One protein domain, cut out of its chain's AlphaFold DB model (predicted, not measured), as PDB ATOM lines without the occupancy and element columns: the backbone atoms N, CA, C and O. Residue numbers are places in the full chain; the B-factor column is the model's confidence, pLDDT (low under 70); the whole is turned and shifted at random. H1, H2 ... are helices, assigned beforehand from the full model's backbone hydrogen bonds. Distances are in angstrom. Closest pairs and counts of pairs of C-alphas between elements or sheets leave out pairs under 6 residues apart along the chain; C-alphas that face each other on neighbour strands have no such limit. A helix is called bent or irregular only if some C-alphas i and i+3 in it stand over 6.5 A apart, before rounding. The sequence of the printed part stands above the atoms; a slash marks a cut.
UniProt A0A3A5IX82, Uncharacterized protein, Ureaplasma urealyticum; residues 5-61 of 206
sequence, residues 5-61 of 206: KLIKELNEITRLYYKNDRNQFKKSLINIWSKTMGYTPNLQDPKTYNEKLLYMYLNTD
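What this domain is: This is residues 5 to 61 of the 206 residues of an uncharacterized protein of Ureaplasma urealyticum (UniProt A0A3A5IX82). The long helix H2 stands in the middle of three helices: H1 folds against it on one side as a helical hairpin, a narrow V closed at its linked end, and H3 runs beside it on another side with a looser contact. H1 and H3 stay apart, leaving the group open between them, and a long link with no named element, residues 38 to 48, makes a loop from the end of H2 to the beginning of H3. The printed part has 57 residues with three named helices, in the order H1, H2, H3, and no named strand; the class is all helix. The whole is compact, with a radius of gyration of the C-alphas of 11.2 A. Its outline is flat, with spans of 30 by 26 by 14 A along the three main axes.

Where its parts are: The longest helix is H2, 16 residues from Arg 22 to Met 37, which measures 21.8 A from first to last C-alpha. It begins with C-alpha 22 at (-46.000, 55.994, 90.160) and ends with C-alpha 37 at (-29.348, 69.228, 94.835). Before it in the chain comes H1, 14 residues from Lys 5 to Tyr 18, 20.7 A from first to last C-alpha. The first C-alpha of H1, that of Lys 5, is at (-25.407, 53.103, 96.879). After the link that follows H2 comes H3, 11 residues from Tyr 49 to Asn 59, 15.2 A from first to last C-alpha. It ends with C-alpha 59 at (-45.347, 64.372, 83.915), and Thr 60 and Asp 61 follow it. None of the three helices is bent or irregular.

How they stand to each other: H2 touches H1, with 9 pairs of C-alphas within 8 A. The closest C-alphas of the two are those of Leu 16 and Phe 25, 5.5 A apart. H2 touches H1 with residues 22 to 29 alone. The lines of H1 and H2 stand at a shallow tilt of 28 degrees, and the two run opposite ways. Their centres are 10.4 A apart, and together they form a helical hairpin. H3 is near H2: the two are close but not clearly touching, with 1 pair of C-alphas within 8 A, that of Lys 26 and Leu 58 at 6.9 A. H2 and H3 also run opposite ways, at a shallow tilt of 12 degrees, with their centres 11.9 A apart. H1 and H3 are apart, with no C-alpha of the one within 8 A of the other. In H1, H2 and H3 every pair of O of residue i and N of residue i+4 is within hydrogen-bond range.

The domain as a whole: The two C-alphas farthest apart are those of Lys 5 and Asp 45, at 30.6 A, and the first and last printed C-alphas, those of Lys 5 and Asp 61, are 27.6 A apart. The printed part has no cut and runs from residue 5 to residue 61 of a full chain of 206 residues. The link from H1 to H2 is tight, with 3 residues between them, and the link from H2 to H3 is long, with 11 residues. The mean pLDDT of the printed part is 87.9, and no printed residue is under 70. H1 has a mean pLDDT of 82, while H2 and H3 each have a mean of 90.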
ATOM      1  N   LYS A   5     -24.170  52.976  96.107       86.44
ATOM      2  CA  LYS A   5     -25.407  53.103  96.879       86.44
ATOM      3  C   LYS A   5     -26.472  53.882  96.102       86.44
ATOM      4  O   LYS A   5     -27.598  53.404  95.983       86.44
ATOM      5  N   LEU A   6     -26.111  55.042  95.551       83.44
ATOM      6  CA  LEU A   6     -27.020  55.870  94.757       83.44
ATOM      7  C   LEU A   6     -27.485  55.138  93.488       83.44
ATOM      8  O   LEU A   6     -28.671  55.161  93.171       83.44
ATOM      9  N   ILE A   7     -26.584  54.424  92.806       82.81
ATOM     10  CA  ILE A   7     -26.902  53.595  91.628       82.81
ATOM     11  C   ILE A   7     -27.972  52.552  91.974       82.81
ATOM     12  O   ILE A   7     -28.954  52.388  91.246       82.81
ATOM     13  N   LYS A   8     -27.804  51.845  93.098       85.50
ATOM     14  CA  LYS A   8     -28.767  50.839  93.563       85.50
ATOM     15  C   LYS A   8     -30.127  51.463  93.885       85.50
ATOM     16  O   LYS A   8     -31.150  50.915  93.478       85.50
ATOM     17  N   GLU A   9     -30.144  52.608  94.562       85.38
ATOM     18  CA  GLU A   9     -31.378  53.334  94.889       85.38
ATOM     19  C   GLU A   9     -32.127  53.791  93.623       85.38
ATOM     20  O   GLU A   9     -33.330  53.553  93.496       85.38
ATOM     21  N   LEU A  10     -31.423  54.366  92.642       84.94
ATOM     22  CA  LEU A  10     -32.014  54.799  91.371       84.94
ATOM     23  C   LEU A  10     -32.576  53.625  90.548       84.94
ATOM     24  O   LEU A  10     -33.637  53.748  89.926       84.94
ATOM     25  N   ASN A  11     -31.905  52.471  90.572       84.62
ATOM     26  CA  ASN A  11     -32.383  51.247  89.927       84.62
ATOM     27  C   ASN A  11     -33.719  50.763  90.507       84.62
ATOM     28  O   ASN A  11     -34.637  50.455  89.744       84.62
ATOM     29  N   GLU A  12     -33.844  50.705  91.835       84.31
ATOM     30  CA  GLU A  12     -35.100  50.297  92.476       84.31
ATOM     31  C   GLU A  12     -36.227  51.290  92.191       84.31
ATOM     32  O   GLU A  12     -37.329  50.883  91.823       84.31
ATOM     33  N   ILE A  13     -35.944  52.594  92.251       82.88
ATOM     34  CA  ILE A  13     -36.918  53.639  91.912       82.88
ATOM     35  C   ILE A  13     -37.414  53.464  90.481       82.88
ATOM     36  O   ILE A  13     -38.618  53.434  90.238       82.88
ATOM     37  N   THR A  14     -36.515  53.270  89.521       79.19
ATOM     38  CA  THR A  14     -36.939  53.123  88.126       79.19
ATOM     39  C   THR A  14     -37.763  51.851  87.907       79.19
ATOM     40  O   THR A  14     -38.709  51.861  87.122       79.19
ATOM     41  N   ARG A  15     -37.513  50.774  88.664       80.88
ATOM     42  CA  ARG A  15     -38.406  49.601  88.667       80.88
ATOM     43  C   ARG A  15     -39.806  49.929  89.184       80.88
ATOM     44  O   ARG A  15     -40.758  49.398  88.622       80.88
ATOM     45  N   LEU A  16     -39.958  50.783  90.201       81.62
ATOM     46  CA  LEU A  16     -41.280  51.207  90.695       81.62
ATOM     47  C   LEU A  16     -42.098  51.908  89.608       81.62
ATOM     48  O   LEU A  16     -43.283  51.618  89.461       81.62
ATOM     49  N   TYR A  17     -41.455  52.764  88.804       79.81
ATOM     50  CA  TYR A  17     -42.104  53.428  87.668       79.81
ATOM     51  C   TYR A  17     -42.720  52.416  86.691       79.81
ATOM     52  O   TYR A  17     -43.885  52.553  86.321       79.81
ATOM     53  N   TYR A  18     -41.972  51.366  86.330       73.06
ATOM     54  CA  TYR A  18     -42.431  50.331  85.392       73.06
ATOM     55  C   TYR A  18     -43.348  49.275  86.014       73.06
ATOM     56  O   TYR A  18     -44.151  48.674  85.308       73.06
ATOM     57  N   LYS A  19     -43.269  49.056  87.330       76.44
ATOM     58  CA  LYS A  19     -44.198  48.194  88.082       76.44
ATOM     59  C   LYS A  19     -45.494  48.915  88.488       76.44
ATOM     60  O   LYS A  19     -46.281  48.352  89.239       76.44
ATOM     61  N   ASN A  20     -45.730  50.118  87.956       75.00
ATOM     62  CA  ASN A  20     -46.922  50.958  88.133       75.00
ATOM     63  C   ASN A  20     -47.148  51.569  89.528       75.00
ATOM     64  O   ASN A  20     -48.229  52.104  89.770       75.00
ATOM     65  N   ASP A  21     -46.142  51.631  90.409       86.44
ATOM     66  CA  ASP A  21     -46.234  52.456  91.627       86.44
ATOM     67  C   ASP A  21     -45.676  53.866  91.378       86.44
ATOM     68  O   ASP A  21     -44.610  54.270  91.857       86.44
ATOM     69  N   ARG A  22     -46.407  54.637  90.564       82.19
ATOM     70  CA  ARG A  22     -46.000  55.994  90.160       82.19
ATOM     71  C   ARG A  22     -45.922  56.970  91.335       82.19
ATOM     72  O   ARG A  22     -45.095  57.881  91.313       82.19
ATOM     73  N   ASN A  23     -46.748  56.778  92.361       86.75
ATOM     74  CA  ASN A  23     -46.753  57.638  93.542       86.75
ATOM     75  C   ASN A  23     -45.506  57.399  94.401       86.75
ATOM     76  O   ASN A  23     -44.816  58.360  94.758       86.75
ATOM     77  N   GLN A  24     -45.168  56.137  94.681       89.12
ATOM     78  CA  GLN A  24     -43.952  55.794  95.419       89.12
ATOM     79  C   GLN A  24     -42.693  56.161  94.634       89.12
ATOM     80  O   GLN A  24     -41.738  56.684  95.219       89.12
ATOM     81  N   PHE A  25     -42.708  55.963  93.315       88.31
ATOM     82  CA  PHE A  25     -41.651  56.420  92.416       88.31
ATOM     83  C   PHE A  25     -41.413  57.925  92.543       88.31
ATOM     84  O   PHE A  25     -40.300  58.344  92.861       88.31
ATOM     85  N   LYS A  26     -42.463  58.740  92.357       89.44
ATOM     86  CA  LYS A  26     -42.373  60.205  92.419       89.44
ATOM     87  C   LYS A  26     -41.823  60.669  93.765       89.44
ATOM     88  O   LYS A  26     -40.902  61.480  93.799       89.44
ATOM     89  N   LYS A  27     -42.344  60.126  94.871       91.19
ATOM     90  CA  LYS A  27     -41.884  60.464  96.227       91.19
ATOM     91  C   LYS A  27     -40.403  60.126  96.429       91.19
ATOM     92  O   LYS A  27     -39.650  60.949  96.945       91.19
ATOM     93  N   SER A  28     -39.989  58.932  96.016       91.50
ATOM     94  CA  SER A  28     -38.610  58.462  96.186       91.50
ATOM     95  C   SER A  28     -37.627  59.255  95.327       91.50
ATOM     96  O   SER A  28     -36.580  59.667  95.827       91.50
ATOM     97  N   LEU A  29     -37.985  59.539  94.071       90.25
ATOM     98  CA  LEU A  29     -37.157  60.333  93.167       90.25
ATOM     99  C   LEU A  29     -36.962  61.761  93.694       90.25
ATOM    100  O   LEU A  29     -35.832  62.239  93.714       90.25
ATOM    101  N   ILE A  30     -38.028  62.415  94.177       93.38
ATOM    102  CA  ILE A  30     -37.940  63.756  94.779       93.38
ATOM    103  C   ILE A  30     -37.007  63.744  95.995       93.38
ATOM    104  O   ILE A  30     -36.167  64.624  96.115       93.38
ATOM    105  N   ASN A  31     -37.098  62.738  96.870       93.06
ATOM    106  CA  ASN A  31     -36.237  62.648  98.053       93.06
ATOM    107  C   ASN A  31     -34.745  62.524  97.692       93.06
ATOM    108  O   ASN A  31     -33.909  63.202  98.288       93.06
ATOM    109  N   ILE A  32     -34.405  61.677  96.714       90.12
ATOM    110  CA  ILE A  32     -33.020  61.566  96.229       90.12
ATOM    111  C   ILE A  32     -32.574  62.889  95.622       90.12
ATOM    112  O   ILE A  32     -31.530  63.411  96.006       90.12
ATOM    113  N   TRP A  33     -33.386  63.453  94.729       91.38
ATOM    114  CA  TRP A  33     -33.087  64.719  94.078       91.38
ATOM    115  C   TRP A  33     -32.829  65.826  95.102       91.38
ATOM    116  O   TRP A  33     -31.820  66.517  94.992       91.38
ATOM    117  N   SER A  34     -33.659  65.939  96.146       94.00
ATOM    118  CA  SER A  34     -33.491  66.973  97.170       94.00
ATOM    119  C   SER A  34     -32.175  66.849  97.924       94.00
ATOM    120  O   SER A  34     -31.515  67.850  98.190       94.00
ATOM    121  N   LYS A  35     -31.758  65.619  98.241       91.69
ATOM    122  CA  LYS A  35     -30.465  65.360  98.888       91.69
ATOM    123  C   LYS A  35     -29.292  65.680  97.968       91.69
ATOM    124  O   LYS A  35     -28.284  66.194  98.437       91.69
ATOM    125  N   THR A  36     -29.412  65.367  96.679       88.88
ATOM    126  CA  THR A  36     -28.359  65.619  95.686       88.88
ATOM    127  C   THR A  36     -28.211  67.104  95.367       88.88
ATOM    128  O   THR A  36     -27.092  67.588  95.246       88.88
ATOM    129  N   MET A  37     -29.327  67.821  95.237       89.12
ATOM    130  CA  MET A  37     -29.348  69.228  94.835       89.12
ATOM    131  C   MET A  37     -29.254  70.198  96.015       89.12
ATOM    132  O   MET A  37     -28.947  71.368  95.810       89.12
ATOM    133  N   GLY A  38     -29.520  69.735  97.240       93.44
ATOM    134  CA  GLY A  38     -29.494  70.554  98.456       93.44
ATOM    135  C   GLY A  38     -30.763  71.379  98.702       93.44
ATOM    136  O   GLY A  38     -30.767  72.218  99.597       93.44
ATOM    137  N   TYR A  39     -31.837  71.162  97.938       93.94
ATOM    138  CA  TYR A  39     -33.130  71.835  98.112       93.94
ATOM    139  C   TYR A  39     -34.282  70.980  97.575       93.94
ATOM    140  O   TYR A  39     -34.058  70.066  96.791       93.94
ATOM    141  N   THR A  40     -35.522  71.265  97.975       95.00
ATOM    142  CA  THR A  40     -36.707  70.544  97.475       95.00
ATOM    143  C   THR A  40     -37.244  71.195  96.196       95.00
ATOM    144  O   THR A  40     -37.457  72.405  96.208       95.00
ATOM    145  N   PRO A  41     -37.498  70.429  95.114       95.00
ATOM    146  CA  PRO A  41     -37.930  70.993  93.836       95.00
ATOM    147  C   PRO A  41     -39.374  71.498  93.913       95.00
ATOM    148  O   PRO A  41     -40.259  70.777  94.387       95.00
ATOM    149  N   ASN A  42     -39.649  72.677  93.353       94.50
ATOM    150  CA  ASN A  42     -41.018  73.132  93.121       94.50
ATOM    151  C   ASN A  42     -41.550  72.585  91.786       94.50
ATOM    152  O   ASN A  42     -41.293  73.131  90.718       94.50
ATOM    153  N   LEU A  43     -42.323  71.496  91.835       92.62
ATOM    154  CA  LEU A  43     -42.925  70.899  90.632       92.62
ATOM    155  C   LEU A  43     -44.203  71.607  90.153       92.62
ATOM    156  O   LEU A  43     -44.669  71.292  89.062       92.62
ATOM    157  N   GLN A  44     -44.793  72.503  90.951       93.25
ATOM    158  CA  GLN A  44     -45.973  73.275  90.534       93.25
ATOM    159  C   GLN A  44     -45.572  74.489  89.697       93.25
ATOM    160  O   GLN A  44     -46.253  74.835  88.737       93.25
ATOM    161  N   ASP A  45     -44.440  75.096  90.042       93.25
ATOM    162  CA  ASP A  45     -43.891  76.267  89.366       93.25
ATOM    163  C   ASP A  45     -42.356  76.144  89.282       93.25
ATOM    164  O   ASP A  45     -41.642  76.763  90.075       93.25
ATOM    165  N   PRO A  46     -41.833  75.282  88.382       92.62
ATOM    166  CA  PRO A  46     -40.397  75.040  88.258       92.62
ATOM    167  C   PRO A  46     -39.680  76.308  87.780       92.62
ATOM    168  O   PRO A  46     -39.982  76.825  86.702       92.62
ATOM    169  N   LYS A  47     -38.706  76.789  88.559       88.75
ATOM    170  CA  LYS A  47     -37.942  78.017  88.270       88.75
ATOM    171  C   LYS A  47     -36.564  77.741  87.698       88.75
ATOM    172  O   LYS A  47     -36.017  78.580  86.988       88.75
ATOM    173  N   THR A  48     -35.998  76.573  87.980       90.06
ATOM    174  CA  THR A  48     -34.687  76.180  87.458       90.06
ATOM    175  C   THR A  48     -34.804  75.190  86.302       90.06
ATOM    176  O   THR A  48     -35.776  74.441  86.176       90.06
ATOM    177  N   TYR A  49     -33.757  75.127  85.476       87.38
ATOM    178  CA  TYR A  49     -33.632  74.118  84.423       87.38
ATOM    179  C   TYR A  49     -33.775  72.686  84.972       87.38
ATOM    180  O   TYR A  49     -34.502  71.870  84.408       87.38
ATOM    181  N   ASN A  50     -33.155  72.397  86.121       90.62
ATOM    182  CA  ASN A  50     -33.195  71.072  86.742       90.62
ATOM    183  C   ASN A  50     -34.592  70.708  87.268       90.62
ATOM    184  O   ASN A  50     -35.034  69.573  87.086       90.62
ATOM    185  N   GLU A  51     -35.312  71.659  87.870       93.50
ATOM    186  CA  GLU A  51     -36.713  71.457  88.262       93.50
ATOM    187  C   GLU A  51     -37.599  71.204  87.044       93.50
ATOM    188  O   GLU A  51     -38.464  70.326  87.082       93.50
ATOM    189  N   LYS A  52     -37.362  71.922  85.936       90.25
ATOM    190  CA  LYS A  52     -38.112  71.725  84.694       90.25
ATOM    191  C   LYS A  52     -37.867  70.341  84.094       90.25
ATOM    192  O   LYS A  52     -38.833  69.693  83.691       90.25
ATOM    193  N   LEU A  53     -36.620  69.866  84.073       89.69
ATOM    194  CA  LEU A  53     -36.290  68.508  83.629       89.69
ATOM    195  C   LEU A  53     -36.976  67.448  84.497       89.69
ATOM    196  O   LEU A  53     -37.608  66.536  83.961       89.69
ATOM    197  N   LEU A  54     -36.915  67.590  85.825       91.12
ATOM    198  CA  LEU A  54     -37.583  66.671  86.750       91.12
ATOM    199  C   LEU A  54     -39.108  66.682  86.555       91.12
ATOM    200  O   LEU A  54     -39.735  65.623  86.512       91.12
ATOM    201  N   TYR A  55     -39.703  67.865  86.386       92.19
ATOM    202  CA  TYR A  55     -41.119  68.015  86.059       92.19
ATOM    203  C   TYR A  55     -41.473  67.293  84.755       92.19
ATOM    204  O   TYR A  55     -42.432  66.523  84.730       92.19
ATOM    205  N   MET A  56     -40.709  67.500  83.680       88.69
ATOM    206  CA  MET A  56     -40.963  66.843  82.394       88.69
ATOM    207  C   MET A  56     -40.846  65.326  82.510       88.69
ATOM    208  O   MET A  56     -41.703  64.614  81.994       88.69
ATOM    209  N   TYR A  57     -39.839  64.833  83.227       87.19
ATOM    210  CA  TYR A  57     -39.648  63.406  83.453       87.19
ATOM    211  C   TYR A  57     -40.842  62.768  84.183       87.19
ATOM    212  O   TYR A  57     -41.347  61.727  83.768       87.19
ATOM    213  N   LEU A  58     -41.353  63.425  85.227       87.31
ATOM    214  CA  LEU A  58     -42.469  62.919  86.032       87.31
ATOM    215  C   LEU A  58     -43.844  63.045  85.357       87.31
ATOM    216  O   LEU A  58     -44.740  62.265  85.679       87.31
ATOM    217  N   ASN A  59     -44.033  64.032  84.478       87.12
ATOM    218  CA  ASN A  59     -45.347  64.372  83.915       87.12
ATOM    219  C   ASN A  59     -45.492  64.044  82.420       87.12
ATOM    220  O   ASN A  59     -46.570  64.230  81.860       87.12
ATOM    221  N   THR A  60     -44.440  63.551  81.765       84.81
ATOM    222  CA  THR A  60     -44.498  63.131  80.357       84.81
ATOM    223  C   THR A  60     -44.560  61.617  80.261       84.81
ATOM    224  O   THR A  60     -43.891  60.905  81.009       84.81
ATOM    225  N   ASP A  61     -45.329  61.123  79.292       83.75
ATOM    226  CA  ASP A  61     -45.273  59.723  78.895       83.75
ATOM    227  C   ASP A  61     -43.889  59.384  78.325       83.75
ATOM    228  O   ASP A  61     -43.567  59.694  77.175       83.75
TER     229      ASP A  61